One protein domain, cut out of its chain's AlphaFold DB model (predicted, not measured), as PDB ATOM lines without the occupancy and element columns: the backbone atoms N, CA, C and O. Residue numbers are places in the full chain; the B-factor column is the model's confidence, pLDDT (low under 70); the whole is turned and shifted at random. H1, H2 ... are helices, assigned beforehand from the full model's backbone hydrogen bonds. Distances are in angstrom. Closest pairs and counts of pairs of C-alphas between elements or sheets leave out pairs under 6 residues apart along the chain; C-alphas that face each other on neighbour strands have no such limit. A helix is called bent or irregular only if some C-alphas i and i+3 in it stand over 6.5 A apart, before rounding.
ATOM      1  N   ILE A   2     334.909 197.054 217.975       89.25
ATOM      2  CA  ILE A   2     333.810 196.266 218.591       89.25
ATOM      3  C   ILE A   2     333.624 194.885 217.937       89.25
ATOM      4  O   ILE A   2     333.446 193.893 218.636       89.25
ATOM      5  N   GLU A   3     333.739 194.783 216.610       86.69
ATOM      6  CA  GLU A   3     333.658 193.488 215.915       86.69
ATOM      7  C   GLU A   3     334.740 192.496 216.384       86.69
ATOM      8  O   GLU A   3     334.434 191.326 216.617       86.69
ATOM      9  N   LEU A   4     335.972 192.976 216.604       85.19
ATOM     10  CA  LEU A   4     337.114 192.150 217.004       85.19
ATOM     11  C   LEU A   4     337.086 191.786 218.492       85.19
ATOM     12  O   LEU A   4     337.149 190.609 218.824       85.19
ATOM     13  N   VAL A   5     337.013 192.788 219.376       89.12
ATOM     14  CA  VAL A   5     337.208 192.606 220.830       89.12
ATOM     15  C   VAL A   5     335.913 192.670 221.641       89.12
ATOM     16  O   VAL A   5     335.927 192.327 222.813       89.12
ATOM     17  N   GLY A   6     334.786 193.042 221.027       90.56
ATOM     18  CA  GLY A   6     333.488 193.177 221.694       90.56
ATOM     19  C   GLY A   6     333.256 194.533 222.363       90.56
ATOM     20  O   GLY A   6     334.109 195.420 222.346       90.56
ATOM     21  N   LEU A   7     332.048 194.697 222.908       92.69
ATOM     22  CA  LEU A   7     331.676 195.819 223.769       92.69
ATOM     23  C   LEU A   7     331.730 195.350 225.222       92.69
ATOM     24  O   LEU A   7     330.973 194.459 225.598       92.69
ATOM     25  N   VAL A   8     332.609 195.950 226.016       93.31
ATOM     26  CA  VAL A   8     332.860 195.554 227.406       93.31
ATOM     27  C   VAL A   8     331.588 195.681 228.267       93.31
ATOM     28  O   VAL A   8     330.750 196.561 228.047       93.31
ATOM     29  N   ASN A   9     331.403 194.758 229.216       91.75
ATOM     30  CA  ASN A   9     330.267 194.783 230.142       91.75
ATOM     31  C   ASN A   9     330.303 196.024 231.052       91.75
ATOM     32  O   ASN A   9     331.361 196.569 231.349       91.75
ATOM     33  N   THR A  10     329.127 196.472 231.508       91.62
ATOM     34  CA  THR A  10     329.024 197.595 232.456       91.62
ATOM     35  C   THR A  10     329.824 197.306 233.726       91.62
ATOM     36  O   THR A  10     329.648 196.236 234.309       91.62
ATOM     37  N   GLY A  11     330.653 198.257 234.166       92.12
ATOM     38  CA  GLY A  11     331.486 198.124 235.366       92.12
ATOM     39  C   GLY A  11     332.866 197.505 235.123       92.12
ATOM     40  O   GLY A  11     333.625 197.347 236.071       92.12
ATOM     41  N   LEU A  12     333.207 197.167 233.874       93.00
ATOM     42  CA  LEU A  12     334.539 196.692 233.478       93.00
ATOM     43  C   LEU A  12     335.287 197.718 232.615       93.00
ATOM     44  O   LEU A  12     336.128 197.350 231.799       93.00
ATOM     45  N   ASP A  13     334.997 199.008 232.780       89.75
ATOM     46  CA  ASP A  13     335.591 200.090 231.981       89.75
ATOM     47  C   ASP A  13     337.135 200.108 232.072       89.75
ATOM     48  O   ASP A  13     337.828 200.444 231.112       89.75
ATOM     49  N   GLU A  14     337.699 199.611 233.177       92.50
ATOM     50  CA  GLU A  14     339.146 199.422 233.370       92.50
ATOM     51  C   GLU A  14     339.785 198.411 232.399       92.50
ATOM     52  O   GLU A  14     341.003 198.398 232.233       92.50
ATOM     53  N   MET A  15     338.987 197.586 231.712       92.88
ATOM     54  CA  MET A  15     339.465 196.648 230.687       92.88
ATOM     55  C   MET A  15     339.595 197.294 229.303       92.88
ATOM     56  O   MET A  15     340.163 196.684 228.393       92.88
ATOM     57  N   THR A  16     339.106 198.525 229.105       91.12
ATOM     58  CA  THR A  16     339.222 199.237 227.822       91.12
ATOM     59  C   THR A  16     340.676 199.403 227.344       91.12
ATOM     60  O   THR A  16     340.921 199.139 226.163       91.12
ATOM     61  N   PRO A  17     341.670 199.741 228.194       93.00
ATOM     62  CA  PRO A  17     343.077 199.782 227.786       93.00
ATOM     63  C   PRO A  17     343.605 198.427 227.295       93.00
ATOM     64  O   PRO A  17     344.315 198.369 226.292       93.00
ATOM     65  N   LEU A  18     343.224 197.322 227.945       91.12
ATOM     66  CA  LEU A  18     343.599 195.977 227.500       91.12
ATOM     67  C   LEU A  18     342.949 195.640 226.150       91.12
ATOM     68  O   LEU A  18     343.633 195.163 225.244       91.12
ATOM     69  N   ALA A  19     341.663 195.959 225.980       90.31
ATOM     70  CA  ALA A  19     340.954 195.799 224.710       90.31
ATOM     71  C   ALA A  19     341.646 196.569 223.572       90.31
ATOM     72  O   ALA A  19     341.807 196.049 222.465       90.31
ATOM     73  N   TRP A  20     342.082 197.802 223.849       89.31
ATOM     74  CA  TRP A  20     342.829 198.637 222.911       89.31
ATOM     75  C   TRP A  20     344.201 198.050 222.570       89.31
ATOM     76  O   TRP A  20     344.563 197.982 221.396       89.31
ATOM     77  N   ASN A  21     344.950 197.566 223.561       88.06
ATOM     78  CA  ASN A  21     346.246 196.920 223.341       88.06
ATOM     79  C   ASN A  21     346.108 195.667 222.465       88.06
ATOM     80  O   ASN A  21     346.874 195.480 221.522       88.06
ATOM     81  N   ILE A  22     345.085 194.843 222.710       86.69
ATOM     82  CA  ILE A  22     344.791 193.675 221.870       86.69
ATOM     83  C   ILE A  22     344.438 194.122 220.446       86.69
ATOM     84  O   ILE A  22     345.012 193.611 219.484       86.69
ATOM     85  N   TYR A  23     343.550 195.108 220.296       84.62
ATOM     86  CA  TYR A  23     343.131 195.625 218.991       84.62
ATOM     87  C   TYR A  23     344.293 196.211 218.176       84.62
ATOM     88  O   TYR A  23     344.441 195.893 216.996       84.62
ATOM     89  N   THR A  24     345.141 197.030 218.799       82.06
ATOM     90  CA  THR A  24     346.295 197.653 218.137       82.06
ATOM     91  C   THR A  24     347.400 196.651 217.844       82.06
ATOM     92  O   THR A  24     348.042 196.755 216.801       82.06
ATOM     93  N   SER A  25     347.597 195.637 218.696       77.38
ATOM     94  CA  SER A  25     348.605 194.603 218.453       77.38
ATOM     95  C   SER A  25     348.414 193.921 217.096       77.38
ATOM     96  O   SER A  25     349.407 193.611 216.449       77.38
ATOM     97  N   TRP A  26     347.182 193.766 216.595       69.94
ATOM     98  CA  TRP A  26     346.945 193.194 215.263       69.94
ATOM     99  C   TRP A  26     347.665 193.961 214.151       69.94
ATOM    100  O   TRP A  26     348.233 193.361 213.239       69.94
ATOM    101  N   GLU A  27     347.668 195.287 214.241       65.19
ATOM    102  CA  GLU A  27     348.361 196.127 213.276       65.19
ATOM    103  C   GLU A  27     349.880 195.965 213.396       65.19
ATOM    104  O   GLU A  27     350.560 195.747 212.393       65.19
ATOM    105  N   TYR A  28     350.407 196.007 214.624       59.47
ATOM    106  CA  TYR A  28     351.842 195.859 214.880       59.47
ATOM    107  C   TYR A  28     352.394 194.488 214.459       59.47
ATOM    108  O   TYR A  28     353.566 194.390 214.107       59.47
ATOM    109  N   HIS A  29     351.555 193.448 214.432       56.09
ATOM    110  CA  HIS A  29     351.915 192.109 213.951       56.09
ATOM    111  C   HIS A  29     351.741 191.933 212.430       56.09
ATOM    112  O   HIS A  29     351.783 190.810 211.932       56.09
ATOM    113  N   GLY A  30     351.550 193.019 211.674       54.62
ATOM    114  CA  GLY A  30     351.549 192.976 210.211       54.62
ATOM    115  C   GLY A  30     350.273 192.401 209.598       54.62
ATOM    116  O   GLY A  30     350.339 191.776 208.541       54.62
ATOM    117  N   GLN A  31     349.116 192.628 210.233       56.53
ATOM    118  CA  GLN A  31     347.803 192.202 209.733       56.53
ATOM    119  C   GLN A  31     347.699 190.676 209.551       56.53
ATOM    120  O   GLN A  31     347.454 190.191 208.439       56.53
ATOM    121  N   PRO A  32     347.915 189.888 210.622       53.81
ATOM    122  CA  PRO A  32     347.928 188.437 210.524       53.81
ATOM    123  C   PRO A  32     346.587 187.929 209.979       53.81
ATOM    124  O   PRO A  32     345.519 188.231 210.515       53.81
ATOM    125  N   VAL A  33     346.656 187.169 208.882       46.44
ATOM    126  CA  VAL A  33     345.480 186.617 208.179       46.44
ATOM    127  C   VAL A  33     345.037 185.280 208.797       46.44
ATOM    128  O   VAL A  33     343.910 184.838 208.592       46.44
ATOM    129  N   GLN A  34     345.908 184.631 209.574       51.25
ATOM    130  CA  GLN A  34     345.643 183.338 210.207       51.25
ATOM    131  C   GLN A  34     344.913 183.510 211.549       51.25
ATOM    132  O   GLN A  34     345.323 184.299 212.396       51.25
ATOM    133  N   ILE A  35     343.851 182.726 211.754       48.50
ATOM    134  CA  ILE A  35     343.041 182.698 212.991       48.50
ATOM    135  C   ILE A  35     343.852 182.162 214.186       48.50
ATOM    136  O   ILE A  35     343.558 182.487 215.331       48.50
ATOM    137  N   GLU A  36     344.905 181.391 213.915       50.59
ATOM    138  CA  GLU A  36     345.802 180.798 214.916       50.59
ATOM    139  C   GLU A  36     346.860 181.775 215.447       50.59
ATOM    140  O   GLU A  36     347.598 181.447 216.375       50.59
ATOM    141  N   HIS A  37     346.939 182.997 214.906       61.22
ATOM    142  CA  HIS A  37     347.822 184.006 215.480       61.22
ATOM    143  C   HIS A  37     347.359 184.350 216.898       61.22
ATOM    144  O   HIS A  37     346.189 184.667 217.124       61.22
ATOM    145  N   MET A  38     348.304 184.360 217.840       63.75
ATOM    146  CA  MET A  38     348.087 184.653 219.262       63.75
ATOM    147  C   MET A  38     347.170 185.867 219.492       63.75
ATOM    148  O   MET A  38     346.315 185.849 220.369       63.75
ATOM    149  N   THR A  39     347.279 186.901 218.654       69.44
ATOM    150  CA  THR A  39     346.433 188.102 218.691       69.44
ATOM    151  C   THR A  39     344.945 187.838 218.443       69.44
ATOM    152  O   THR A  39     344.102 188.410 219.131       69.44
ATOM    153  N   ALA A  40     344.600 186.983 217.478       73.25
ATOM    154  CA  ALA A  40     343.212 186.644 217.168       73.25
ATOM    155  C   ALA A  40     342.594 185.779 218.276       73.25
ATOM    156  O   ALA A  40     341.447 186.003 218.665       73.25
ATOM    157  N   VAL A  41     343.380 184.853 218.834       81.88
ATOM    158  CA  VAL A  41     342.981 184.050 219.997       81.88
ATOM    159  C   VAL A  41     342.745 184.950 221.211       81.88
ATOM    160  O   VAL A  41     341.675 184.886 221.810       81.88
ATOM    161  N   MET A  42     343.679 185.858 221.523       85.31
ATOM    162  CA  MET A  42     343.526 186.824 222.619       85.31
ATOM    163  C   MET A  42     342.286 187.702 222.447       85.31
ATOM    164  O   MET A  42     341.541 187.891 223.402       85.31
ATOM    165  N   ALA A  43     342.025 188.206 221.238       86.31
ATOM    166  CA  ALA A  43     340.823 188.987 220.961       86.31
ATOM    167  C   ALA A  43     339.536 188.183 221.186       86.31
ATOM    168  O   ALA A  43     338.589 188.694 221.781       86.31
ATOM    169  N   ASN A  44     339.511 186.923 220.749       86.81
ATOM    170  CA  ASN A  44     338.358 186.047 220.913       86.81
ATOM    171  C   ASN A  44     338.096 185.707 222.389       86.81
ATOM    172  O   ASN A  44     336.960 185.810 222.844       86.81
ATOM    173  N   GLU A  45     339.134 185.355 223.151       90.94
ATOM    174  CA  GLU A  45     338.999 185.060 224.582       90.94
ATOM    175  C   GLU A  45     338.645 186.312 225.393       90.94
ATOM    176  O   GLU A  45     337.769 186.259 226.260       90.94
ATOM    177  N   PHE A  46     339.225 187.467 225.052       92.31
ATOM    178  CA  PHE A  46     338.841 188.747 225.642       92.31
ATOM    179  C   PHE A  46     337.358 189.052 225.392       92.31
ATOM    180  O   PHE A  46     336.620 189.368 226.327       92.31
ATOM    181  N   LYS A  47     336.899 188.904 224.143       91.62
ATOM    182  CA  LYS A  47     335.502 189.130 223.758       91.62
ATOM    183  C   LYS A  47     334.551 188.194 224.503       91.62
ATOM    184  O   LYS A  47     333.523 188.649 224.989       91.62
ATOM    185  N   LYS A  48     334.889 186.910 224.630       91.31
ATOM    186  CA  LYS A  48     334.076 185.936 225.378       91.31
ATOM    187  C   LYS A  48     333.994 186.252 226.871       91.31
ATOM    188  O   LYS A  48     332.940 186.056 227.464       91.31
ATOM    189  N   THR A  49     335.096 186.706 227.465       92.81
ATOM    190  CA  THR A  49     335.213 186.856 228.924       92.81
ATOM    191  C   THR A  49     334.652 188.188 229.415       92.81
ATOM    192  O   THR A  49     333.930 188.231 230.408       92.81
ATOM    193  N   PHE A  50     334.975 189.287 228.727       93.25
ATOM    194  CA  PHE A  50     334.742 190.642 229.239       93.25
ATOM    195  C   PHE A  50     333.666 191.422 228.481       93.25
ATOM    196  O   PHE A  50     333.258 192.490 228.943       93.25
ATOM    197  N   SER A  51     333.204 190.920 227.333       93.06
ATOM    198  CA  SER A  51     332.260 191.646 226.482       93.06
ATOM    199  C   SER A  51     330.849 191.073 226.492       93.06
ATOM    200  O   SER A  51     330.608 189.904 226.785       93.06
ATOM    201  N   ARG A  52     329.903 191.930 226.115       90.81
ATOM    202  CA  ARG A  52     328.504 191.591 225.871       90.81
ATOM    203  C   ARG A  52     328.384 190.642 224.683       90.81
ATOM    204  O   ARG A  52     329.060 190.795 223.660       90.81
ATOM    205  N   THR A  53     327.467 189.688 224.789       85.50
ATOM    206  CA  THR A  53     327.174 188.742 223.712       85.50
ATOM    207  C   THR A  53     326.426 189.432 222.568       85.50
ATOM    208  O   THR A  53     325.599 190.314 222.779       85.50
ATOM    209  N   ASN A  54     326.756 189.047 221.330       81.75
ATOM    210  CA  ASN A  54     326.058 189.443 220.100       81.75
ATOM    211  C   ASN A  54     325.773 190.957 219.936       81.75
ATOM    212  O   ASN A  54     324.709 191.355 219.464       81.75
ATOM    213  N   THR A  55     326.713 191.821 220.334       88.56
ATOM    214  CA  THR A  55     326.543 193.278 220.202       88.56
ATOM    215  C   THR A  55     326.747 193.731 218.759       88.56
ATOM    216  O   THR A  55     327.879 193.772 218.271       88.56
ATOM    217  N   ARG A  56     325.657 194.143 218.111       89.62
ATOM    218  CA  ARG A  56     325.662 194.788 216.794       89.62
ATOM    219  C   ARG A  56     325.416 196.286 216.923       89.62
ATOM    220  O   ARG A  56     324.724 196.734 217.836       89.62
TER     221      ARG A  56
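What this domain is: This is residues 2 to 56 of the 384 residues of the protein "DUF2235 domain-containing protein" of Candida tropicalis (strain ATCC MYA-3404 / T1) (UniProt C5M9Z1). The domain is a helical hairpin of two helices, H2 and H3, side by side and running opposite ways, with the small helix H1 packed along one side of the pair, so that the three centres make a triangle. The loop of residues 29 to 37 joins H2 to H3 at one end of the hairpin, and residues 6 to 12 lead from H1 to H2 at the other. The printed part has 55 residues with three named helices, in the order H1, H2, H3, and no named strand; the class is all helix. It is compact, with a radius of gyration of the C-alphas of 11.0 A, yet elongated in outline, with spans of 32 by 21 by 17 A.

Where its parts are: The longest helix, H2, holds residues 13 to 28, from C-alpha 13 at (335.591, 200.090, 231.981) to C-alpha 28 at (351.842, 195.859, 214.880), 24.0 A from first to last C-alpha. H2 is irregular, but only just: C-alphas 14 and 17 are 6.8 A apart. H3 holds residues 38 to 50 and measures 17.7 A, ending with C-alpha 50 at (334.742, 190.642, 229.239). H1, residues 2 to 5, measures 5.5 A and begins with C-alpha 2 at (333.810, 196.266, 218.591).

How they stand to each other: H2 and H3 form a helical hairpin and touch, with 10 pairs of C-alphas within 8 A. Their closest C-alphas, those of Trp 26 and Thr 39, are 6.2 A apart. Their lines stand at a shallow tilt of 19 degrees, and they run opposite ways. H1 touches H2, which meets it with residues 19 to 23 alone; the closest C-alphas, those of Val 5 and Ala 19, are 6.3 A apart. H1 also touches H3, here with residues 43 to 47 of H3 alone; the closest C-alphas, those of Val 5 and Lys 47, are 4.9 A apart. In H3 every O i to N i+4 pair is within hydrogen-bond range, in H2 8 of 12 are, and H1 is too short for such a pair.

The domain as a whole: The two C-alphas farthest apart, those of Gly 11 and Val 33, are 32.7 A apart. The first and last printed C-alphas, those of Ile 2 and Arg 56, are 8.5 A apart. The printed part runs from residue 2 to 56 with no cut, and both links, H1 to H2 and H2 to H3, are short but not tight. The mean pLDDT of the printed part is 80.8. Residues 26 to 39, of which 26 to 28 belong to H2 and 38 to 39 to H3, are under 70 in this predicted model.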